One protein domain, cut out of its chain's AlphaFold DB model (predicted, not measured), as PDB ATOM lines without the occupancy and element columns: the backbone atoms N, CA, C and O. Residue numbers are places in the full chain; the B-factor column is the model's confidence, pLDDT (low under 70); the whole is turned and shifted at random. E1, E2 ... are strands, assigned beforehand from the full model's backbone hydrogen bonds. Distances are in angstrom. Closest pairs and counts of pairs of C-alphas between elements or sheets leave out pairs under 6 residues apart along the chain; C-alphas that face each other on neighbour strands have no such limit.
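What this domain is: This is residues 3 to 165 of the 617 residues of an uncharacterized protein of Lactobacillus ghanensis DSM 18630 (UniProt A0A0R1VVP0). A flattened, nearly closed barrel of strands makes the body, and two long strand fingers reach from it in the same general direction. The body's strands run round through E12, E9 and E10 on one side and E11, E8 and E13 on the other; E6 and E7 join the two sides, and the ring is left open between E10 and E11. One finger is the E6-E7 hairpin with residues 60 to 71 at its tip; the other, alongside it, holds E2 and E5 and ends in the small E3-E4 hairpin. The printed part has 163 residues with no named helix and thirteen strands, E1 to E13 in order, eleven in a branched antiparallel sheet and E3 and E4 in an antiparallel sheet of two, an all-strand class. The whole is compact, with a radius of gyration of the C-alphas of 17.3 A and spans of 55 by 37 by 29 A.

Where its parts are: E1, residues 3 to 5, begins at C-alpha 3, (-47.813, 33.589, -15.295). E2 is residues 15 to 19, E3 residues 26 to 28, E4 residues 31 to 33 and E5 residues 38 to 41. E6, residues 49 to 59, measures 32.9 A from first to last C-alpha and ends at (-38.536, -2.257, -29.821). E7, residues 72 to 84, measures 29.5 A and bends by 87 degrees at residue 78. E8, residues 89 to 97, measures 25.5 A; E9 is residues 104 to 110. E10, residues 113 to 120, measures 20.6 A and bends by 52 degrees at residue 116. E11, residues 125 to 133, measures 25.4 A, and E12, residues 138 to 145, measures 23.4 A. E13, residues 153 to 165, measures 31.4 A, bends by 71 degrees at residue 158 and ends at C-alpha 165, (-59.964, 28.410, -22.288).

How they stand to each other: The branched sheet is strongly twisted, and E7 and E13 each have three neighbours in it. E1 is an edge strand, antiparallel to E13, with N 4 and O 160 at 2.8 A. E2 has E5 on one side, with N 17 and O 40 at 2.8 A, and E7 on the other side, with N 18 and O 78 at 2.9 A. E3 and E4 form a hairpin, with N 28 and O 31 at 2.9 A, and are apart from the strands of the branched sheet. E6 is staggered: its residues 49 to 53 pair with E13, with N 51 and O 155 at 2.8 A, and its residues 53 to 59 pair with E7, with N 77 and O 54 at 2.7 A. E6 and E7 form a hairpin. E7 has E2 on one side, and E6 and E12 on the other; N 81 and O 141 of E7 and E12 are 2.9 A apart. E8 has E11 on one side, with N 92 and O 130 at 2.8 A, and E13 on the other, with N 91 and O 163 at 2.8 A. E9 has E10 on one side, a hairpin with N 106 and O 118 at 2.8 A, and E12 on the other, with N 107 and O 144 at 2.9 A. E10 and E11 are edge strands; their closest C-alphas, those of Met 120 and Lys 126, are 7.2 A apart. E8 and E10 are only just apart, at 8.4 A.

The domain as a whole: The two C-alphas farthest apart, those of Glu 8 and Asn 64, are 56.4 A from each other. The printed part has no cut. The link from E6 to E7, 12 residues, is long; its C-alphas lie 21 to 34 A from the mean of all C-alphas. The mean pLDDT of the printed part is 93.0, and residue 10 and residues 44 to 48 are under 70 in this model.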
ATOM      1  N   ASN A   3     -49.039  33.074 -14.683       85.88
ATOM      2  CA  ASN A   3     -47.813  33.589 -15.295       85.88
ATOM      3  C   ASN A   3     -46.589  33.048 -14.548       85.88
ATOM      4  O   ASN A   3     -46.560  33.042 -13.316       85.88
ATOM      5  N   PHE A   4     -45.587  32.612 -15.305       82.81
ATOM      6  CA  PHE A   4     -44.284  32.207 -14.801       82.81
ATOM      7  C   PHE A   4     -43.200  32.980 -15.559       82.81
ATOM      8  O   PHE A   4     -42.909  32.671 -16.715       82.81
ATOM      9  N   ASN A   5     -42.595  33.972 -14.900       82.44
ATOM     10  CA  ASN A   5     -41.382  34.637 -15.373       82.44
ATOM     11  C   ASN A   5     -40.145  33.983 -14.735       82.44
ATOM     12  O   ASN A   5     -39.889  34.161 -13.541       82.44
ATOM     13  N   PHE A   6     -39.399  33.206 -15.523       80.94
ATOM     14  CA  PHE A   6     -38.244  32.447 -15.036       80.94
ATOM     15  C   PHE A   6     -36.953  33.272 -14.979       80.94
ATOM     16  O   PHE A   6     -35.987  32.831 -14.356       80.94
ATOM     17  N   GLU A   7     -36.938  34.461 -15.587       75.69
ATOM     18  CA  GLU A   7     -35.843  35.428 -15.452       75.69
ATOM     19  C   GLU A   7     -35.896  36.131 -14.086       75.69
ATOM     20  O   GLU A   7     -34.860  36.399 -13.486       75.69
ATOM     21  N   GLU A   8     -37.102  36.364 -13.556       75.56
ATOM     22  CA  GLU A   8     -37.310  37.019 -12.256       75.56
ATOM     23  C   GLU A   8     -37.300  36.044 -11.072       75.56
ATOM     24  O   GLU A   8     -36.816  36.371  -9.988       75.56
ATOM     25  N   LYS A   9     -37.856  34.836 -11.245       74.25
ATOM     26  CA  LYS A   9     -37.940  33.823 -10.186       74.25
ATOM     27  C   LYS A   9     -37.695  32.425 -10.759       74.25
ATOM     28  O   LYS A   9     -38.415  32.004 -11.655       74.25
ATOM     29  N   PRO A  10     -36.770  31.623 -10.201       65.50
ATOM     30  CA  PRO A  10     -36.366  30.361 -10.827       65.50
ATOM     31  C   PRO A  10     -37.394  29.226 -10.703       65.50
ATOM     32  O   PRO A  10     -37.229  28.205 -11.358       65.50
ATOM     33  N   TYR A  11     -38.415  29.354  -9.839       78.94
ATOM     34  CA  TYR A  11     -39.430  28.322  -9.553       78.94
ATOM     35  C   TYR A  11     -38.862  26.891  -9.465       78.94
ATOM     36  O   TYR A  11     -39.423  25.953 -10.030       78.94
ATOM     37  N   ALA A  12     -37.737  26.718  -8.759       72.69
ATOM     38  CA  ALA A  12     -36.945  25.482  -8.780       72.69
ATOM     39  C   ALA A  12     -37.749  24.212  -8.438       72.69
ATOM     40  O   ALA A  12     -37.426  23.125  -8.911       72.69
ATOM     41  N   ASP A  13     -38.839  24.352  -7.681       84.31
ATOM     42  CA  ASP A  13     -39.729  23.251  -7.313       84.31
ATOM     43  C   ASP A  13     -40.496  22.621  -8.483       84.31
ATOM     44  O   ASP A  13     -41.030  21.520  -8.335       84.31
ATOM     45  N   LEU A  14     -40.532  23.287  -9.638       89.69
ATOM     46  CA  LEU A  14     -41.250  22.833 -10.823       89.69
ATOM     47  C   LEU A  14     -40.373  22.015 -11.782       89.69
ATOM     48  O   LEU A  14     -40.898  21.443 -12.735       89.69
ATOM     49  N   PHE A  15     -39.055  21.944 -11.562       91.19
ATOM     50  CA  PHE A  15     -38.116  21.339 -12.509       91.19
ATOM     51  C   PHE A  15     -37.617  19.974 -12.061       91.19
ATOM     52  O   PHE A  15     -37.163  19.773 -10.931       91.19
ATOM     53  N   PHE A  16     -37.653  19.032 -12.994       93.88
ATOM     54  CA  PHE A  16     -37.289  17.644 -12.772       93.88
ATOM     55  C   PHE A  16     -36.441  17.132 -13.928       93.88
ATOM     56  O   PHE A  16     -36.521  17.628 -15.048       93.88
ATOM     57  N   THR A  17     -35.658  16.097 -13.659       94.69
ATOM     58  CA  THR A  17     -34.918  15.348 -14.670       94.69
ATOM     59  C   THR A  17     -35.421  13.917 -14.711       94.69
ATOM     60  O   THR A  17     -35.755  13.330 -13.675       94.69
ATOM     61  N   ARG A  18     -35.488  13.339 -15.911       96.25
ATOM     62  CA  ARG A  18     -35.805  11.922 -16.113       96.25
ATOM     63  C   ARG A  18     -34.718  11.209 -16.902       96.25
ATOM     64  O   ARG A  18     -34.196  11.726 -17.887       96.25
ATOM     65  N   SER A  19     -34.398   9.992 -16.480       96.31
ATOM     66  CA  SER A  19     -33.455   9.111 -17.172       96.31
ATOM     67  C   SER A  19     -33.925   7.656 -17.159       96.31
ATOM     68  O   SER A  19     -34.682   7.246 -16.279       96.31
ATOM     69  N   TYR A  20     -33.457   6.860 -18.124       96.69
ATOM     70  CA  TYR A  20     -33.805   5.441 -18.268       96.69
ATOM     71  C   TYR A  20     -32.555   4.555 -18.172       96.69
ATOM     72  O   TYR A  20     -32.222   3.809 -19.093       96.69
ATOM     73  N   SER A  21     -31.841   4.660 -17.047       92.44
ATOM     74  CA  SER A  21     -30.569   3.958 -16.809       92.44
ATOM     75  C   SER A  21     -30.704   2.434 -16.741       92.44
ATOM     76  O   SER A  21     -29.774   1.714 -17.100       92.44
ATOM     77  N   LYS A  22     -31.862   1.925 -16.306       94.44
ATOM     78  CA  LYS A  22     -32.160   0.489 -16.288       94.44
ATOM     79  C   LYS A  22     -32.691   0.048 -17.653       94.44
ATOM     80  O   LYS A  22     -33.604   0.675 -18.193       94.44
ATOM     81  N   LYS A  23     -32.123  -1.035 -18.193       93.88
ATOM     82  CA  LYS A  23     -32.632  -1.689 -19.407       93.88
ATOM     83  C   LYS A  23     -34.026  -2.274 -19.166       93.88
ATOM     84  O   LYS A  23     -34.401  -2.541 -18.023       93.88
ATOM     85  N   SER A  24     -34.772  -2.458 -20.253       94.50
ATOM     86  CA  SER A  24     -36.011  -3.236 -20.256       94.50
ATOM     87  C   SER A  24     -35.739  -4.640 -19.709       94.50
ATOM     88  O   SER A  24     -34.682  -5.216 -19.978       94.50
ATOM     89  N   ALA A  25     -36.684  -5.192 -18.942       95.75
ATOM     90  CA  ALA A  25     -36.600  -6.589 -18.508       95.75
ATOM     91  C   ALA A  25     -37.069  -7.563 -19.607       95.75
ATOM     92  O   ALA A  25     -37.042  -8.775 -19.407       95.75
ATOM     93  N   GLY A  26     -37.481  -7.042 -20.769       96.44
ATOM     94  CA  GLY A  26     -37.939  -7.834 -21.900       96.44
ATOM     95  C   GLY A  26     -39.298  -8.483 -21.651       96.44
ATOM     96  O   GLY A  26     -40.123  -7.993 -20.875       96.44
ATOM     97  N   TRP A  27     -39.536  -9.596 -22.340       97.06
ATOM     98  CA  TRP A  27     -40.732 -10.413 -22.176       97.06
ATOM     99  C   TRP A  27     -40.628 -11.299 -20.932       97.06
ATOM    100  O   TRP A  27     -39.759 -12.162 -20.838       97.06
ATOM    101  N   VAL A  28     -41.561 -11.131 -19.996       96.19
ATOM    102  CA  VAL A  28     -41.673 -11.949 -18.783       96.19
ATOM    103  C   VAL A  28     -43.088 -12.510 -18.712       96.19
ATOM    104  O   VAL A  28     -44.046 -11.756 -18.572       96.19
ATOM    105  N   LYS A  29     -43.227 -13.838 -18.819       94.31
ATOM    106  CA  LYS A  29     -44.526 -14.545 -18.785       94.31
ATOM    107  C   LYS A  29     -45.572 -13.942 -19.746       94.31
ATOM    108  O   LYS A  29     -46.717 -13.726 -19.368       94.31
ATOM    109  N   GLY A  30     -45.162 -13.632 -20.980       93.44
ATOM    110  CA  GLY A  30     -46.057 -13.079 -22.007       93.44
ATOM    111  C   GLY A  30     -46.453 -11.610 -21.802       93.44
ATOM    112  O   GLY A  30     -47.400 -11.147 -22.434       93.44
ATOM    113  N   VAL A  31     -45.745 -10.880 -20.933       96.44
ATOM    114  CA  VAL A  31     -45.893  -9.433 -20.716       96.44
ATOM    115  C   VAL A  31     -44.549  -8.757 -20.974       96.44
ATOM    116  O   VAL A  31     -43.554  -9.100 -20.332       96.44
ATOM    117  N   TYR A  32     -44.501  -7.773 -21.872       97.38
ATOM    118  CA  TYR A  32     -43.300  -6.957 -22.060       97.38
ATOM    119  C   TYR A  32     -43.155  -5.919 -20.939       97.38
ATOM    120  O   TYR A  32     -44.117  -5.225 -20.598       97.38
ATOM    121  N   GLN A  33     -41.952  -5.786 -20.385       96.44
ATOM    122  CA  GLN A  33     -41.638  -4.878 -19.281       96.44
ATOM    123  C   GLN A  33     -40.781  -3.694 -19.771       96.44
ATOM    124  O   GLN A  33     -39.551  -3.789 -19.735       96.44
ATOM    125  N   PRO A  34     -41.393  -2.574 -20.217       95.75
ATOM    126  CA  PRO A  34     -40.653  -1.426 -20.737       95.75
ATOM    127  C   PRO A  34     -39.825  -0.735 -19.647       95.75
ATOM    128  O   PRO A  34     -40.031  -0.934 -18.443       95.75
ATOM    129  N   ARG A  35     -38.894   0.131 -20.059       96.69
ATOM    130  CA  ARG A  35     -38.048   0.869 -19.113       96.69
ATOM    131  C   ARG A  35     -38.890   1.781 -18.227       96.69
ATOM    132  O   ARG A  35     -39.804   2.461 -18.685       96.69
ATOM    133  N   THR A  36     -38.529   1.837 -16.950       94.69
ATOM    134  CA  THR A  36     -39.143   2.747 -15.976       94.69
ATOM    135  C   THR A  36     -38.240   3.966 -15.780       94.69
ATOM    136  O   THR A  36     -37.033   3.784 -15.586       94.69
ATOM    137  N   PRO A  37     -38.776   5.200 -15.820       96.12
ATOM    138  CA  PRO A  37     -37.963   6.391 -15.620       96.12
ATOM    139  C   PRO A  37     -37.497   6.501 -14.164       96.12
ATOM    140  O   PRO A  37     -38.253   6.251 -13.228       96.12
ATOM    141  N   THR A  38     -36.258   6.947 -13.971       97.00
ATOM    142  CA  THR A  38     -35.796   7.515 -12.701       97.00
ATOM    143  C   THR A  38     -36.014   9.019 -12.758       97.00
ATOM    144  O   THR A  38     -35.393   9.688 -13.582       97.00
ATOM    145  N   ILE A  39     -36.893   9.541 -11.901       95.81
ATOM    146  CA  ILE A  39     -37.209  10.973 -11.826       95.81
ATOM    147  C   ILE A  39     -36.485  11.585 -10.628       95.81
ATOM    148  O   ILE A  39     -36.535  11.037  -9.527       95.81
ATOM    149  N   ARG A  40     -35.817  12.722 -10.833       94.06
ATOM    150  CA  ARG A  40     -35.159  13.496  -9.773       94.06
ATOM    151  C   ARG A  40     -35.590  14.950  -9.851       94.06
ATOM    152  O   ARG A  40     -35.742  15.488 -10.939       94.06
ATOM    153  N   LYS A  41     -35.774  15.592  -8.701       91.31
ATOM    154  CA  LYS A  41     -35.959  17.043  -8.641       91.31
ATOM    155  C   LYS A  41     -34.643  17.727  -9.012       91.31
ATOM    156  O   LYS A  41     -33.579  17.253  -8.610       91.31
ATOM    157  N   ARG A  42     -34.706  18.800  -9.794       83.88
ATOM    158  CA  ARG A  42     -33.521  19.560 -10.191       83.88
ATOM    159  C   ARG A  42     -33.063  20.457  -9.036       83.88
ATOM    160  O   ARG A  42     -33.885  21.087  -8.375       83.88
ATOM    161  N   SER A  43     -31.754  20.515  -8.799       70.50
ATOM    162  CA  SER A  43     -31.151  21.483  -7.874       70.50
ATOM    163  C   SER A  43     -31.324  22.909  -8.412       70.50
ATOM    164  O   SER A  43     -31.308  23.113  -9.626       70.50
ATOM    165  N   GLN A  44     -31.504  23.881  -7.517       60.50
ATOM    166  CA  GLN A  44     -31.769  25.284  -7.847       60.50
ATOM    167  C   GLN A  44     -30.697  25.844  -8.812       60.50
ATOM    168  O   GLN A  44     -29.516  25.761  -8.481       60.50
ATOM    169  N   PRO A  45     -31.061  26.347 -10.010       58.44
ATOM    170  CA  PRO A  45     -30.095  26.960 -10.922       58.44
ATOM    171  C   PRO A  45     -29.738  28.389 -10.477       58.44
ATOM    172  O   PRO A  45     -30.610  29.114  -9.998       58.44
ATOM    173  N   ASP A  46     -28.478  28.791 -10.686       55.94
ATOM    174  CA  ASP A  46     -27.940  30.097 -10.264       55.94
ATOM    175  C   ASP A  46     -28.503  31.291 -11.060       55.94
ATOM    176  O   ASP A  46     -28.533  32.404 -10.548       55.94
ATOM    177  N   SER A  47     -29.011  31.066 -12.276       57.25
ATOM    178  CA  SER A  47     -29.851  31.995 -13.054       57.25
ATOM    179  C   SER A  47     -30.132  31.357 -14.421       57.25
ATOM    180  O   SER A  47     -29.193  30.879 -15.052       57.25
ATOM    181  N   LEU A  48     -31.390  31.377 -14.878       67.31
ATOM    182  CA  LEU A  48     -31.928  30.803 -16.132       67.31
ATOM    183  C   LEU A  48     -32.244  29.295 -16.133       67.31
ATOM    184  O   LEU A  48     -31.443  28.420 -15.794       67.31
ATOM    185  N   VAL A  49     -33.458  28.982 -16.595       78.56
ATOM    186  CA  VAL A  49     -33.960  27.615 -16.748       78.56
ATOM    187  C   VAL A  49     -33.523  27.060 -18.104       78.56
ATOM    188  O   VAL A  49     -34.260  27.069 -19.093       78.56
ATOM    189  N   LYS A  50     -32.303  26.527 -18.145       87.94
ATOM    190  CA  LYS A  50     -31.817  25.743 -19.285       87.94
ATOM    191  C   LYS A  50     -32.391  24.330 -19.245       87.94
ATOM    192  O   LYS A  50     -32.134  23.614 -18.280       87.94
ATOM    193  N   PHE A  51     -33.132  23.937 -20.274       91.00
ATOM    194  CA  PHE A  51     -33.535  22.559 -20.530       91.00
ATOM    195  C   PHE A  51     -32.456  21.855 -21.340       91.00
ATOM    196  O   PHE A  51     -31.999  22.370 -22.358       91.00
ATOM    197  N   THR A  52     -32.103  20.653 -20.921       94.00
ATOM    198  CA  THR A  52     -31.338  19.670 -21.680       94.00
ATOM    199  C   THR A  52     -32.240  18.477 -21.938       94.00
ATOM    200  O   THR A  52     -32.897  17.996 -21.022       94.00
ATOM    201  N   PHE A  53     -32.325  18.014 -23.177       95.75
ATOM    202  CA  PHE A  53     -33.225  16.925 -23.544       95.75
ATOM    203  C   PHE A  53     -32.580  16.035 -24.592       95.75
ATOM    204  O   PHE A  53     -31.818  16.496 -25.434       95.75
ATOM    205  N   SER A  54     -32.904  14.755 -24.542       97.25
ATOM    206  CA  SER A  54     -32.593  13.759 -25.564       97.25
ATOM    207  C   SER A  54     -33.654  12.669 -25.488       97.25
ATOM    208  O   SER A  54     -34.636  12.781 -24.752       97.25
ATOM    209  N   GLY A  55     -33.495  11.596 -26.234       96.75
ATOM    210  CA  GLY A  55     -34.338  10.429 -26.102       96.75
ATOM    211  C   GLY A  55     -33.860   9.326 -27.013       96.75
ATOM    212  O   GLY A  55     -32.853   9.468 -27.688       96.75
ATOM    213  N   PHE A  56     -34.574   8.218 -27.006       96.31
ATOM    214  CA  PHE A  56     -34.289   7.095 -27.885       96.31
ATOM    215  C   PHE A  56     -35.542   6.245 -28.041       96.31
ATOM    216  O   PHE A  56     -36.492   6.349 -27.251       96.31
ATOM    217  N   GLU A  57     -35.532   5.387 -29.051       95.56
ATOM    218  CA  GLU A  57     -36.582   4.405 -29.283       95.56
ATOM    219  C   GLU A  57     -36.063   2.990 -29.012       95.56
ATOM    220  O   GLU A  57     -34.880   2.692 -29.161       95.56
ATOM    221  N   GLU A  58     -36.944   2.107 -28.554       95.56
ATOM    222  CA  GLU A  58     -36.635   0.692 -28.347       95.56
ATOM    223  C   GLU A  58     -37.818  -0.144 -28.823       95.56
ATOM    224  O   GLU A  58     -38.976   0.187 -28.551       95.56
ATOM    225  N   GLU A  59     -37.530  -1.261 -29.480       96.56
ATOM    226  CA  GLU A  59     -38.536  -2.257 -29.821       96.56
ATOM    227  C   GLU A  59     -38.476  -3.436 -28.853       96.56
ATOM    228  O   GLU A  59     -37.406  -3.839 -28.399       96.56
ATOM    229  N   SER A  60     -39.631  -4.027 -28.547       95.75
ATOM    230  CA  SER A  60     -39.699  -5.181 -27.645       95.75
ATOM    231  C   SER A  60     -39.081  -6.463 -28.197       95.75
ATOM    232  O   SER A  60     -38.916  -7.428 -27.448       95.75
ATOM    233  N   GLY A  61     -38.841  -6.518 -29.510       94.69
ATOM    234  CA  GLY A  61     -38.745  -7.773 -30.248       94.69
ATOM    235  C   GLY A  61     -40.080  -8.530 -30.269       94.69
ATOM    236  O   GLY A  61     -40.989  -8.267 -29.469       94.69
ATOM    237  N   ALA A  62     -40.197  -9.468 -31.206       96.31
ATOM    238  CA  ALA A  62     -41.362 -10.332 -31.339       96.31
ATOM    239  C   ALA A  62     -41.364 -11.411 -30.244       96.31
ATOM    240  O   ALA A  62     -40.371 -12.113 -30.042       96.31
ATOM    241  N   LEU A  63     -42.489 -11.580 -29.553       95.94
ATOM    242  CA  LEU A  63     -42.728 -12.724 -28.685       95.94
ATOM    243  C   LEU A  63     -42.948 -13.963 -29.561       95.94
ATOM    244  O   LEU A  63     -43.890 -14.009 -30.346       95.94
ATOM    245  N   ASN A  64     -42.083 -14.968 -29.422       94.56
ATOM    246  CA  ASN A  64     -42.151 -16.227 -30.179       94.56
ATOM    247  C   ASN A  64     -42.185 -16.044 -31.712       94.56
ATOM    248  O   ASN A  64     -42.789 -16.848 -32.415       94.56
ATOM    249  N   GLY A  65     -41.553 -14.987 -32.233       93.56
ATOM    250  CA  GLY A  65     -41.508 -14.703 -33.673       93.56
ATOM    251  C   GLY A  65     -42.773 -14.061 -34.259       93.56
ATOM    252  O   GLY A  65     -42.787 -13.778 -35.451       93.56
ATOM    253  N   ASP A  66     -43.809 -13.781 -33.458       93.12
ATOM    254  CA  ASP A  66     -45.001 -13.063 -33.927       93.12
ATOM    255  C   ASP A  66     -44.738 -11.550 -33.998       93.12
ATOM    256  O   ASP A  66     -44.744 -10.850 -32.979       93.12
ATOM    257  N   GLU A  67     -44.535 -11.025 -35.206       95.50
ATOM    258  CA  GLU A  67     -44.309  -9.595 -35.458       95.50
ATOM    259  C   GLU A  67     -45.439  -8.704 -34.930       95.50
ATOM    260  O   GLU A  67     -45.211  -7.556 -34.544       95.50
ATOM    261  N   LEU A  68     -46.661  -9.229 -34.826       90.56
ATOM    262  CA  LEU A  68     -47.799  -8.471 -34.330       90.56
ATOM    263  C   LEU A  68     -47.674  -8.147 -32.826       90.56
ATOM    264  O   LEU A  68     -48.367  -7.259 -32.316       90.56
ATOM    265  N   THR A  69     -46.797  -8.838 -32.099       95.06
ATOM    266  CA  THR A  69     -46.519  -8.574 -30.675       95.06
ATOM    267  C   THR A  69     -45.486  -7.471 -30.451       95.06
ATOM    268  O   THR A  69     -45.327  -7.013 -29.317       95.06
ATOM    269  N   VAL A  70     -44.808  -7.003 -31.506       97.00
ATOM    270  CA  VAL A  70     -43.761  -5.983 -31.392       97.00
ATOM    271  C   VAL A  70     -44.357  -4.653 -30.927       97.00
ATOM    272  O   VAL A  70     -45.254  -4.082 -31.548       97.00
ATOM    273  N   GLY A  71     -43.842  -4.138 -29.812       96.06
ATOM    274  CA  GLY A  71     -44.118  -2.794 -29.319       96.06
ATOM    275  C   GLY A  71     -42.944  -1.861 -29.567       96.06
ATOM    276  O   GLY A  71     -41.807  -2.225 -29.278       96.06
ATOM    277  N   LYS A  72     -43.233  -0.647 -30.040       96.38
ATOM    278  CA  LYS A  72     -42.256   0.432 -30.235       96.38
ATOM    279  C   LYS A  72     -42.412   1.481 -29.138       96.38
ATOM    280  O   LYS A  72     -43.484   2.068 -28.990       96.38
ATOM    281  N   PHE A  73     -41.367   1.691 -28.349       95.94
ATOM    282  CA  PHE A  73     -41.383   2.571 -27.183       95.94
ATOM    283  C   PHE A  73     -40.477   3.766 -27.415       95.94
ATOM    284  O   PHE A  73     -39.311   3.595 -27.750       95.94
ATOM    285  N   ARG A  74     -41.002   4.961 -27.156       95.19
ATOM    286  CA  ARG A  74     -40.244   6.211 -27.180       95.19
ATOM    287  C   ARG A  74     -39.931   6.650 -25.753       95.19
ATOM    288  O   ARG A  74     -40.843   6.795 -24.939       95.19
ATOM    289  N   TYR A  75     -38.655   6.879 -25.459       96.69
ATOM    290  CA  TYR A  75     -38.171   7.280 -24.141       96.69
ATOM    291  C   TYR A  75     -37.565   8.674 -24.202       96.69
ATOM    292  O   TYR A  75     -36.552   8.892 -24.858       96.69
ATOM    293  N   LEU A  76     -38.176   9.621 -23.496       96.81
ATOM    294  CA  LEU A  76     -37.752  11.019 -23.478       96.81
ATOM    295  C   LEU A  76     -36.885  11.293 -22.246       96.81
ATOM    296  O   LEU A  76     -37.331  11.102 -21.119       96.81
ATOM    297  N   GLN A  77     -35.651  11.739 -22.433       96.06
ATOM    298  CA  GLN A  77     -34.659  11.958 -21.384       96.06
ATOM    299  C   GLN A  77     -34.366  13.441 -21.170       96.06
ATOM    300  O   GLN A  77     -34.503  14.255 -22.077       96.06
ATOM    301  N   GLY A  78     -33.910  13.764 -19.962       95.00
ATOM    302  CA  GLY A  78     -33.474  15.106 -19.598       95.00
ATOM    303  C   GLY A  78     -34.512  15.873 -18.789       95.00
ATOM    304  O   GLY A  78     -35.286  15.285 -18.026       95.00
ATOM    305  N   ASP A  79     -34.467  17.191 -18.912       94.19
ATOM    306  CA  ASP A  79     -35.238  18.141 -18.132       94.19
ATOM    307  C   ASP A  79     -36.700  18.200 -18.584       94.19
ATOM    308  O   ASP A  79     -37.031  18.225 -19.775       94.19
ATOM    309  N   PHE A  80     -37.594  18.279 -17.608       95.44
ATOM    310  CA  PHE A  80     -38.986  18.627 -17.822       95.44
ATOM    311  C   PHE A  80     -39.484  19.545 -16.705       95.44
ATOM    312  O   PHE A  80     -39.087  19.432 -15.541       95.44
ATOM    313  N   LEU A  81     -40.373  20.459 -17.075       94.44
ATOM    314  CA  LEU A  81     -41.164  21.252 -16.144       94.44
ATOM    315  C   LEU A  81     -42.409  20.455 -15.768       94.44
ATOM    316  O   LEU A  81     -42.972  19.748 -16.601       94.44
ATOM    317  N   GLN A  82     -42.858  20.601 -14.530       95.25
ATOM    318  CA  GLN A  82     -44.103  20.045 -14.034       95.25
ATOM    319  C   GLN A  82     -44.868  21.102 -13.242       95.25
ATOM    320  O   GLN A  82     -44.364  21.622 -12.249       95.25
ATOM    321  N   VAL A  83     -46.117  21.349 -13.629       94.19
ATOM    322  CA  VAL A  83     -47.031  22.256 -12.926       94.19
ATOM    323  C   VAL A  83     -48.355  21.565 -12.618       94.19
ATOM    324  O   VAL A  83     -48.825  20.727 -13.388       94.19
ATOM    325  N   SER A  84     -48.950  21.907 -11.479       93.94
ATOM    326  CA  SER A  84     -50.296  21.465 -11.107       93.94
ATOM    327  C   SER A  84     -51.329  22.273 -11.895       93.94
ATOM    328  O   SER A  84     -51.249  23.500 -11.940       93.94
ATOM    329  N   THR A  85     -52.291  21.601 -12.520       93.69
ATOM    330  CA  THR A  85     -53.296  22.222 -13.402       93.69
ATOM    331  C   THR A  85     -54.653  21.564 -13.203       93.69
ATOM    332  O   THR A  85     -54.721  20.451 -12.709       93.69
ATOM    333  N   GLN A  86     -55.735  22.203 -13.640       94.62
ATOM    334  CA  GLN A  86     -56.968  21.469 -13.960       94.62
ATOM    335  C   GLN A  86     -56.822  20.766 -15.319       94.62
ATOM    336  O   GLN A  86     -56.077  21.241 -16.183       94.62
ATOM    337  N   ALA A  87     -57.546  19.672 -15.528       96.19
ATOM    338  CA  ALA A  87     -57.649  18.926 -16.777       96.19
ATOM    339  C   ALA A  87     -58.601  19.634 -17.755       96.19
ATOM    340  O   ALA A  87     -59.650  19.112 -18.110       96.19
ATOM    341  N   VAL A  88     -58.245  20.840 -18.193       96.06
ATOM    342  CA  VAL A  88     -59.048  21.714 -19.074       96.06
ATOM    343  C   VAL A  88     -58.240  22.140 -20.300       96.06
ATOM    344  O   VAL A  88     -57.102  21.702 -20.497       96.06
ATOM    345  N   ASN A  89     -58.831  22.977 -21.151       96.19
ATOM    346  CA  ASN A  89     -58.138  23.539 -22.303       96.19
ATOM    347  C   ASN A  89     -57.398  24.811 -21.872       96.19
ATOM    348  O   ASN A  89     -57.927  25.623 -21.111       96.19
ATOM    349  N   TYR A  90     -56.175  24.983 -22.360       96.88
ATOM    350  CA  TYR A  90     -55.397  26.201 -22.167       96.88
ATOM    351  C   TYR A  90     -54.837  26.669 -23.502       96.88
ATOM    352  O   TYR A  90     -54.434  25.845 -24.317       96.88
ATOM    353  N   SER A  91     -54.728  27.979 -23.682       97.12
ATOM    354  CA  SER A  91     -53.748  28.544 -24.600       97.12
ATOM    355  C   SER A  91     -52.437  28.705 -23.830       97.12
ATOM    356  O   SER A  91     -52.365  29.457 -22.854       97.12
ATOM    357  N   LEU A  92     -51.430  27.918 -24.200       97.50
ATOM    358  CA  LEU A  92     -50.092  27.931 -23.620       97.50
ATOM    359  C   LEU A  92     -49.215  28.874 -24.436       97.50
ATOM    360  O   LEU A  92     -49.001  28.657 -25.626       97.50
ATOM    361  N   LYS A  93     -48.659  29.887 -23.782       97.81
ATOM    362  CA  LYS A  93     -47.668  30.780 -24.375       97.81
ATOM    363  C   LYS A  93     -46.316  30.525 -23.728       97.81
ATOM    364  O   LYS A  93     -46.208  30.569 -22.508       97.81
ATOM    365  N   VAL A  94     -45.288  30.261 -24.528       96.44
ATOM    366  CA  VAL A  94     -43.911  30.069 -24.052       96.44
ATOM    367  C   VAL A  94     -42.961  31.004 -24.784       96.44
ATOM    368  O   VAL A  94     -43.084  31.206 -25.992       96.44
ATOM    369  N   THR A  95     -42.001  31.560 -24.051       97.00
ATOM    370  CA  THR A  95     -40.898  32.353 -24.603       97.00
ATOM    371  C   THR A  95     -39.615  31.554 -24.427       97.00
ATOM    372  O   THR A  95     -39.245  31.208 -23.305       97.00
ATOM    373  N   LEU A  96     -38.966  31.238 -25.542       96.50
ATOM    374  CA  LEU A  96     -37.804  30.360 -25.620       96.50
ATOM    375  C   LEU A  96     -36.606  31.116 -26.182       96.50
ATOM    376  O   LEU A  96     -36.774  31.950 -27.070       96.50
ATOM    377  N   TYR A  97     -35.407  30.760 -25.740       96.69
ATOM    378  CA  TYR A  97     -34.152  31.249 -26.303       96.69
ATOM    379  C   TYR A  97     -33.240  30.088 -26.696       96.69
ATOM    380  O   TYR A  97     -33.079  29.128 -25.939       96.69
ATOM    381  N   ASN A  98     -32.654  30.161 -27.895       96.69
ATOM    382  CA  ASN A  98     -31.648  29.208 -28.358       96.69
ATOM    383  C   ASN A  98     -30.235  29.727 -28.051       96.69
ATOM    384  O   ASN A  98     -29.729  30.557 -28.807       96.69
ATOM    385  N   PRO A  99     -29.545  29.215 -27.015       93.19
ATOM    386  CA  PRO A  99     -28.207  29.689 -26.665       93.19
ATOM    387  C   PRO A  99     -27.118  29.224 -27.646       93.19
ATOM    388  O   PRO A  99     -25.984  29.697 -27.582       93.19
ATOM    389  N   SER A 100     -27.425  28.283 -28.545       94.00
ATOM    390  CA  SER A 100     -26.482  27.789 -29.549       94.00
ATOM    391  C   SER A 100     -26.357  28.751 -30.729       94.00
ATOM    392  O   SER A 100     -27.300  29.451 -31.080       94.00
ATOM    393  N   LYS A 101     -25.210  28.709 -31.419       95.50
ATOM    394  CA  LYS A 101     -25.021  29.344 -32.736       95.50
ATOM    395  C   LYS A 101     -25.743  28.598 -33.861       95.50
ATOM    396  O   LYS A 101     -25.948  29.150 -34.937       95.50
ATOM    397  N   GLN A 102     -26.076  27.328 -33.645       96.06
ATOM    398  CA  GLN A 102     -26.681  26.471 -34.659       96.06
ATOM    399  C   GLN A 102     -28.206  26.541 -34.607       96.06
ATOM    400  O   GLN A 102     -28.803  26.691 -33.538       96.06
ATOM    401  N   LYS A 103     -28.838  26.372 -35.774       96.94
ATOM    402  CA  LYS A 103     -30.286  26.168 -35.862       96.94
ATOM    403  C   LYS A 103     -30.684  24.858 -35.176       96.94
ATOM    404  O   LYS A 103     -29.964  23.867 -35.282       96.94
ATOM    405  N   ILE A 104     -31.858  24.833 -34.557       97.00
ATOM    406  CA  ILE A 104     -32.430  23.636 -33.936       97.00
ATOM    407  C   ILE A 104     -33.903  23.487 -34.327       97.00
ATOM    408  O   ILE A 104     -34.645  24.469 -34.391       97.00
ATOM    409  N   LYS A 105     -34.321  22.254 -34.631       97.69
ATOM    410  CA  LYS A 105     -35.717  21.899 -34.914       97.69
ATOM    411  C   LYS A 105     -36.277  21.172 -33.696       97.69
ATOM    412  O   LYS A 105     -35.763  20.121 -33.328       97.69
ATOM    413  N   LEU A 106     -37.303  21.735 -33.075       97.94
ATOM    414  CA  LEU A 106     -37.851  21.272 -31.806       97.94
ATOM    415  C   LEU A 106     -39.301  20.846 -31.962       97.94
ATOM    416  O   LEU A 106     -40.051  21.479 -32.701       97.94
ATOM    417  N   THR A 107     -39.704  19.828 -31.209       97.94
ATOM    418  CA  THR A 107     -41.114  19.548 -30.933       97.94
ATOM    419  C   THR A 107     -41.393  19.838 -29.464       97.94
ATOM    420  O   THR A 107     -40.685  19.343 -28.586       97.94
ATOM    421  N   LEU A 108     -42.414  20.657 -29.202       97.94
ATOM    422  CA  LEU A 108     -42.971  20.854 -27.867       97.94
ATOM    423  C   LEU A 108     -43.762  19.603 -27.478       97.94
ATOM    424  O   LEU A 108     -44.638  19.172 -28.230       97.94
ATOM    425  N   VAL A 109     -43.471  19.050 -26.303       97.69
ATOM    426  CA  VAL A 109     -44.133  17.851 -25.782       97.69
ATOM    427  C   VAL A 109     -44.805  18.186 -24.457       97.69
ATOM    428  O   VAL A 109     -44.140  18.633 -23.518       97.69
ATOM    429  N   ILE A 110     -46.110  17.929 -24.372       97.56
ATOM    430  CA  ILE A 110     -46.921  18.124 -23.170       97.56
ATOM    431  C   ILE A 110     -47.494  16.782 -22.724       97.56
ATOM    432  O   ILE A 110     -48.113  16.077 -23.514       97.56
ATOM    433  N   ASN A 111     -47.294  16.408 -21.454       95.38
ATOM    434  CA  ASN A 111     -47.768  15.126 -20.904       95.38
ATOM    435  C   ASN A 111     -47.370  13.902 -21.758       95.38
ATOM    436  O   ASN A 111     -48.158  12.979 -21.935       95.38
ATOM    437  N   ASP A 112     -46.137  13.912 -22.280       93.56
ATOM    438  CA  ASP A 112     -45.566  12.900 -23.190       93.56
ATOM    439  C   ASP A 112     -46.223  12.793 -24.573       93.56
ATOM    440  O   ASP A 112     -45.917  11.876 -25.343       93.56
ATOM    441  N   LEU A 113     -47.060  13.766 -24.923       95.44
ATOM    442  CA  LEU A 113     -47.687  13.862 -26.225       95.44
ATOM    443  C   LEU A 113     -47.133  15.049 -27.021       95.44
ATOM    444  O   LEU A 113     -46.960  16.150 -26.501       95.44
ATOM    445  N   ASP A 114     -46.891  14.832 -28.310       96.19
ATOM    446  CA  ASP A 114     -46.372  15.876 -29.194       96.19
ATOM    447  C   ASP A 114     -47.462  16.932 -29.452       96.19
ATOM    448  O   ASP A 114     -48.625  16.590 -29.703       96.19
ATOM    449  N   GLU A 115     -47.099  18.213 -29.371       95.56
ATOM    450  CA  GLU A 115     -48.008  19.343 -29.611       95.56
ATOM    451  C   GLU A 115     -47.734  20.016 -30.956       95.56
ATOM    452  O   GLU A 115     -48.571  19.972 -31.855       95.56
ATOM    453  N   CYS A 116     -46.556  20.619 -31.116       96.12
ATOM    454  CA  CYS A 116     -46.168  21.287 -32.355       96.12
ATOM    455  C   CYS A 116     -44.660  21.224 -32.588       96.12
ATOM    456  O   CYS A 116     -43.872  21.129 -31.647       96.12
ATOM    457  N   THR A 117     -44.271  21.314 -33.861       97.94
ATOM    458  CA  THR A 117     -42.874  21.300 -34.305       97.94
ATOM    459  C   THR A 117     -42.513  22.640 -34.929       97.94
ATOM    460  O   THR A 117     -43.217  23.125 -35.812       97.94
ATOM    461  N   PHE A 118     -41.399  23.228 -34.505       97.69
ATOM    462  CA  PHE A 118     -40.925  24.533 -34.959       97.69
ATOM    463  C   PHE A 118     -39.396  24.565 -35.047       97.69
ATOM    464  O   PHE A 118     -38.699  23.718 -34.495       97.69
ATOM    465  N   THR A 119     -38.864  25.555 -35.757       97.75
ATOM    466  CA  THR A 119     -37.417  25.771 -35.892       97.75
ATOM    467  C   THR A 119     -37.031  27.088 -35.230       97.75
ATOM    468  O   THR A 119     -37.780  28.068 -35.327       97.75
ATOM    469  N   MET A 120     -35.860  27.099 -34.592       97.75
ATOM    470  CA  MET A 120     -35.191  28.290 -34.073       97.75
ATOM    471  C   MET A 120     -33.792  28.407 -34.682       97.75
ATOM    472  O   MET A 120     -33.052  27.425 -34.735       97.75
ATOM    473  N   GLN A 121     -33.427  29.595 -35.148       98.06
ATOM    474  CA  GLN A 121     -32.064  29.950 -35.525       98.06
ATOM    475  C   GLN A 121     -31.177  30.061 -34.280       98.06
ATOM    476  O   GLN A 121     -31.661  30.080 -33.145       98.06
ATOM    477  N   GLY A 122     -29.861  30.101 -34.487       97.25
ATOM    478  CA  GLY A 122     -28.924  30.335 -33.395       97.25
ATOM    479  C   GLY A 122     -29.127  31.713 -32.767       97.25
ATOM    480  O   GLY A 122     -29.332  32.684 -33.493       97.25
ATOM    481  N   HIS A 123     -29.082  31.795 -31.437       96.56
ATOM    482  CA  HIS A 123     -29.329  33.020 -30.665       96.56
ATOM    483  C   HIS A 123     -30.701  33.679 -30.905       96.56
ATOM    484  O   HIS A 123     -30.882  34.854 -30.593       96.56
ATOM    485  N   GLU A 124     -31.683  32.945 -31.440       98.12
ATOM    486  CA  GLU A 124     -33.058  33.433 -31.592       98.12
ATOM    487  C   GLU A 124     -33.806  33.360 -30.254       98.12
ATOM    488  O   GLU A 124     -33.801  32.318 -29.590       98.12
ATOM    489  N   THR A 125     -34.519  34.435 -29.911       97.81
ATOM    490  CA  THR A 125     -35.630  34.400 -28.950       97.81
ATOM    491  C   THR A 125     -36.934  34.251 -29.720       97.81
ATOM    492  O   THR A 125     -37.225  35.044 -30.616       97.81
ATOM    493  N   LYS A 126     -37.740  33.253 -29.364       97.38
ATOM    494  CA  LYS A 126     -39.000  32.942 -30.037       97.38
ATOM    495  C   LYS A 126     -40.132  32.821 -29.037       97.38
ATOM    496  O   LYS A 126     -40.008  32.150 -28.016       97.38
ATOM    497  N   GLN A 127     -41.263  33.421 -29.378       97.62
ATOM    498  CA  GLN A 127     -42.510  33.237 -28.658       97.62
ATOM    499  C   GLN A 127     -43.417  32.284 -29.434       97.62
ATOM    500  O   GLN A 127     -43.606  32.438 -30.641       97.62
ATOM    501  N   LEU A 128     -43.967  31.301 -28.734       96.56
ATOM    502  CA  LEU A 128     -44.880  30.302 -29.274       96.56
ATOM    503  C   LEU A 128     -46.187  30.358 -28.488       96.56
ATOM    504  O   LEU A 128     -46.161  30.408 -27.261       96.56
ATOM    505  N   VAL A 129     -47.312  30.315 -29.198       97.06
ATOM    506  CA  VAL A 129     -48.645  30.121 -28.620       97.06
ATOM    507  C   VAL A 129     -49.198  28.809 -29.161       97.06
ATOM    508  O   VAL A 129     -49.182  28.590 -30.371       97.06
ATOM    509  N   GLN A 130     -49.648  27.936 -28.270       96.94
ATOM    510  CA  GLN A 130     -50.146  26.608 -28.592       96.94
ATOM    511  C   GLN A 130     -51.343  26.274 -27.707       96.94
ATOM    512  O   GLN A 130     -51.237  26.296 -26.484       96.94
ATOM    513  N   ASP A 131     -52.465  25.891 -28.308       96.31
ATOM    514  CA  ASP A 131     -53.585  25.359 -27.535       96.31
ATOM    515  C   ASP A 131     -53.285  23.923 -27.094       96.31
ATOM    516  O   ASP A 131     -52.939  23.069 -27.916       96.31
ATOM    517  N   VAL A 132     -53.434  23.663 -25.798       96.31
ATOM    518  CA  VAL A 132     -53.180  22.373 -25.151       96.31
ATOM    519  C   VAL A 132     -54.438  21.896 -24.429       96.31
ATOM    520  O   VAL A 132     -55.159  22.671 -23.799       96.31
ATOM    521  N   TYR A 133     -54.715  20.596 -24.520       96.25
ATOM    522  CA  TYR A 133     -55.973  19.998 -24.061       96.25
ATOM    523  C   TYR A 133     -55.662  18.948 -23.002       96.25
ATOM    524  O   TYR A 133     -55.453  17.773 -23.314       96.25
ATOM    525  N   LEU A 134     -55.578  19.380 -21.746       96.62
ATOM    526  CA  LEU A 134     -55.089  18.528 -20.667       96.62
ATOM    527  C   LEU A 134     -56.151  17.515 -20.235       96.62
ATOM    528  O   LEU A 134     -57.343  17.829 -20.194       96.62
ATOM    529  N   SER A 135     -55.698  16.307 -19.902       96.44
ATOM    530  CA  SER A 135     -56.524  15.191 -19.427       96.44
ATOM    531  C   SER A 135     -56.214  14.771 -17.993       96.44
ATOM    532  O   SER A 135     -56.701  13.742 -17.545       96.44
ATOM    533  N   GLN A 136     -55.366  15.520 -17.288       94.62
ATOM    534  CA  GLN A 136     -54.967  15.193 -15.924       94.62
ATOM    535  C   GLN A 136     -54.658  16.454 -15.115       94.62
ATOM    536  O   GLN A 136     -54.350  17.502 -15.692       94.62
ATOM    537  N   HIS A 137     -54.657  16.345 -13.783       95.31
ATOM    538  CA  HIS A 137     -54.398  17.475 -12.869       95.31
ATOM    539  C   HIS A 137     -52.935  17.959 -12.796       95.31
ATOM    540  O   HIS A 137     -52.475  18.566 -11.824       95.31
ATOM    541  N   LYS A 138     -52.162  17.663 -13.838       94.81
ATOM    542  CA  LYS A 138     -50.743  17.973 -13.948       94.81
ATOM    543  C   LYS A 138     -50.365  18.168 -15.412       94.81
ATOM    544  O   LYS A 138     -50.683  17.338 -16.267       94.81
ATOM    545  N   MET A 139     -49.603  19.216 -15.686       96.38
ATOM    546  CA  MET A 139     -48.963  19.441 -16.975       96.38
ATOM    547  C   MET A 139     -47.461  19.227 -16.829       96.38
ATOM    548  O   MET A 139     -46.817  19.885 -16.012       96.38
ATOM    549  N   THR A 140     -46.896  18.315 -17.615       96.81
ATOM    550  CA  THR A 140     -45.457  18.263 -17.863       96.81
ATOM    551  C   THR A 140     -45.138  18.908 -19.199       96.81
ATOM    552  O   THR A 140     -45.912  18.772 -20.142       96.81
ATOM    553  N   LEU A 141     -44.003  19.596 -19.273       97.31
ATOM    554  CA  LEU A 141     -43.503  20.235 -20.483       97.31
ATOM    555  C   LEU A 141     -42.042  19.855 -20.688       97.31
ATOM    556  O   LEU A 141     -41.223  19.997 -19.780       97.31
ATOM    557  N   THR A 142     -41.717  19.381 -21.884       97.06
ATOM    558  CA  THR A 142     -40.340  19.168 -22.337       97.06
ATOM    559  C   THR A 142     -40.244  19.419 -23.842       97.06
ATOM    560  O   THR A 142     -41.231  19.767 -24.496       97.06
ATOM    561  N   PHE A 143     -39.052  19.232 -24.392       97.19
ATOM    562  CA  PHE A 143     -38.777  19.366 -25.813       97.19
ATOM    563  C   PHE A 143     -38.072  18.117 -26.325       97.19
ATOM    564  O   PHE A 143     -37.397  17.417 -25.573       97.19
ATOM    565  N   ILE A 144     -38.207  17.857 -27.620       96.62
ATOM    566  CA  ILE A 144     -37.377  16.886 -28.332       96.62
ATOM    567  C   ILE A 144     -36.746  17.558 -29.541       96.62
ATOM    568  O   ILE A 144     -37.344  18.448 -30.150       96.62
ATOM    569  N   ASN A 145     -35.545  17.119 -29.904       96.69
ATOM    570  CA  ASN A 145     -34.969  17.473 -31.187       96.69
ATOM    571  C   ASN A 145     -35.676  16.648 -32.270       96.69
ATOM    572  O   ASN A 145     -35.574  15.426 -32.317       96.69
ATOM    573  N   ALA A 146     -36.440  17.333 -33.117       95.56
ATOM    574  CA  ALA A 146     -37.293  16.715 -34.126       95.56
ATOM    575  C   ALA A 146     -36.520  16.240 -35.367       95.56
ATOM    576  O   ALA A 146     -37.116  15.637 -36.258       95.56
ATOM    577  N   ALA A 147     -35.236  16.590 -35.484       94.12
ATOM    578  CA  ALA A 147     -34.360  16.065 -36.529       94.12
ATOM    579  C   ALA A 147     -33.681  14.763 -36.089       94.12
ATOM    580  O   ALA A 147     -33.516  13.866 -36.908       94.12
ATOM    581  N   ASP A 148     -33.309  14.673 -34.813       94.50
ATOM    582  CA  ASP A 148     -32.651  13.513 -34.220       94.50
ATOM    583  C   ASP A 148     -32.902  13.513 -32.705       94.50
ATOM    584  O   ASP A 148     -32.381  14.359 -31.972       94.50
ATOM    585  N   ILE A 149     -33.732  12.575 -32.245       94.69
ATOM    586  CA  ILE A 149     -34.105  12.467 -30.833       94.69
ATOM    587  C   ILE A 149     -32.905  12.092 -29.950       94.69
ATOM    588  O   ILE A 149     -32.819  12.575 -28.817       94.69
ATOM    589  N   GLU A 150     -31.965  11.295 -30.469       96.06
ATOM    590  CA  GLU A 150     -30.798  10.796 -29.735       96.06
ATOM    591  C   GLU A 150     -29.748  11.882 -29.553       96.06
ATOM    592  O   GLU A 150     -29.237  12.059 -28.444       96.06
ATOM    593  N   ALA A 151     -29.497  12.672 -30.602       94.50
ATOM    594  CA  ALA A 151     -28.618  13.838 -30.517       94.50
ATOM    595  C   ALA A 151     -29.098  14.849 -29.463       94.50
ATOM    596  O   ALA A 151     -28.286  15.544 -28.846       94.50
ATOM    597  N   GLY A 152     -30.415  14.924 -29.246       95.25
ATOM    598  CA  GLY A 152     -31.006  15.794 -28.242       95.25
ATOM    599  C   GLY A 152     -30.716  17.274 -28.494       95.25
ATOM    600  O   GLY A 152     -30.580  17.721 -29.634       95.25
ATOM    601  N   GLY A 153     -30.659  18.064 -27.427       95.12
ATOM    602  CA  GLY A 153     -30.345  19.482 -27.501       95.12
ATOM    603  C   GLY A 153     -30.520  20.215 -26.178       95.12
ATOM    604  O   GLY A 153     -30.773  19.623 -25.126       95.12
ATOM    605  N   SER A 154     -30.380  21.539 -26.244       94.88
ATOM    606  CA  SER A 154     -30.694  22.420 -25.124       94.88
ATOM    607  C   SER A 154     -31.406  23.687 -25.573       94.88
ATOM    608  O   SER A 154     -31.027  24.265 -26.590       94.88
ATOM    609  N   ILE A 155     -32.377  24.137 -24.783       95.31
ATOM    610  CA  ILE A 155     -33.115  25.388 -24.984       95.31
ATOM    611  C   ILE A 155     -33.311  26.080 -23.634       95.31
ATOM    612  O   ILE A 155     -33.369  25.411 -22.605       95.31
ATOM    613  N   GLU A 156     -33.412  27.402 -23.615       94.19
ATOM    614  CA  GLU A 156     -33.748  28.155 -22.405       94.19
ATOM    615  C   GLU A 156     -35.228  28.541 -22.422       94.19
ATOM    616  O   GLU A 156     -35.731  29.056 -23.421       94.19
ATOM    617  N   LEU A 157     -35.933  28.261 -21.321       92.62
ATOM    618  CA  LEU A 157     -37.317  28.685 -21.106       92.62
ATOM    619  C   LEU A 157     -37.306  29.983 -20.295       92.62
ATOM    620  O   LEU A 157     -37.007  29.958 -19.103       92.62
ATOM    621  N   LEU A 158     -37.636  31.099 -20.944       92.69
ATOM    622  CA  LEU A 158     -37.614  32.429 -20.327       92.69
ATOM    623  C   LEU A 158     -38.932  32.746 -19.614       92.69
ATOM    624  O   LEU A 158     -38.943  33.228 -18.483       92.69
ATOM    625  N   ALA A 159     -40.062  32.421 -20.249       93.25
ATOM    626  CA  ALA A 159     -41.387  32.664 -19.684       93.25
ATOM    627  C   ALA A 159     -42.411  31.616 -20.132       93.25
ATOM    628  O   ALA A 159     -42.299  31.046 -21.221       93.25
ATOM    629  N   MET A 160     -43.431  31.402 -19.300       94.38
ATOM    630  CA  MET A 160     -44.597  30.578 -19.611       94.38
ATOM    631  C   MET A 160     -45.876  31.221 -19.064       94.38
ATOM    632  O   MET A 160     -45.961  31.513 -17.875       94.38
ATOM    633  N   ASP A 161     -46.898  31.349 -19.906       95.50
ATOM    634  CA  ASP A 161     -48.247  31.747 -19.510       95.50
ATOM    635  C   ASP A 161     -49.260  30.655 -19.851       95.50
ATOM    636  O   ASP A 161     -49.250  30.084 -20.945       95.50
ATOM    637  N   LEU A 162     -50.182  30.411 -18.921       95.19
ATOM    638  CA  LEU A 162     -51.338  29.545 -19.116       95.19
ATOM    639  C   LEU A 162     -52.627  30.369 -19.067       95.19
ATOM    640  O   LEU A 162     -53.029  30.891 -18.016       95.19
ATOM    641  N   PHE A 163     -53.304  30.441 -20.209       95.56
ATOM    642  CA  PHE A 163     -54.617  31.058 -20.347       95.56
ATOM    643  C   PHE A 163     -55.672  29.961 -20.420       95.56
ATOM    644  O   PHE A 163     -55.775  29.272 -21.429       95.56
ATOM    645  N   LYS A 164     -56.439  29.767 -19.342       94.56
ATOM    646  CA  LYS A 164     -57.546  28.804 -19.339       94.56
ATOM    647  C   LYS A 164     -58.567  29.207 -20.408       94.56
ATOM    648  O   LYS A 164     -58.969  30.367 -20.452       94.56
ATOM    649  N   ASN A 165     -58.958  28.255 -21.246       91.44
ATOM    650  CA  ASN A 165     -59.964  28.410 -22.288       91.44
ATOM    651  C   ASN A 165     -61.142  27.483 -21.965       91.44
ATOM    652  O   ASN A 165     -61.024  26.261 -22.069       91.44
TER     653      ASN A 165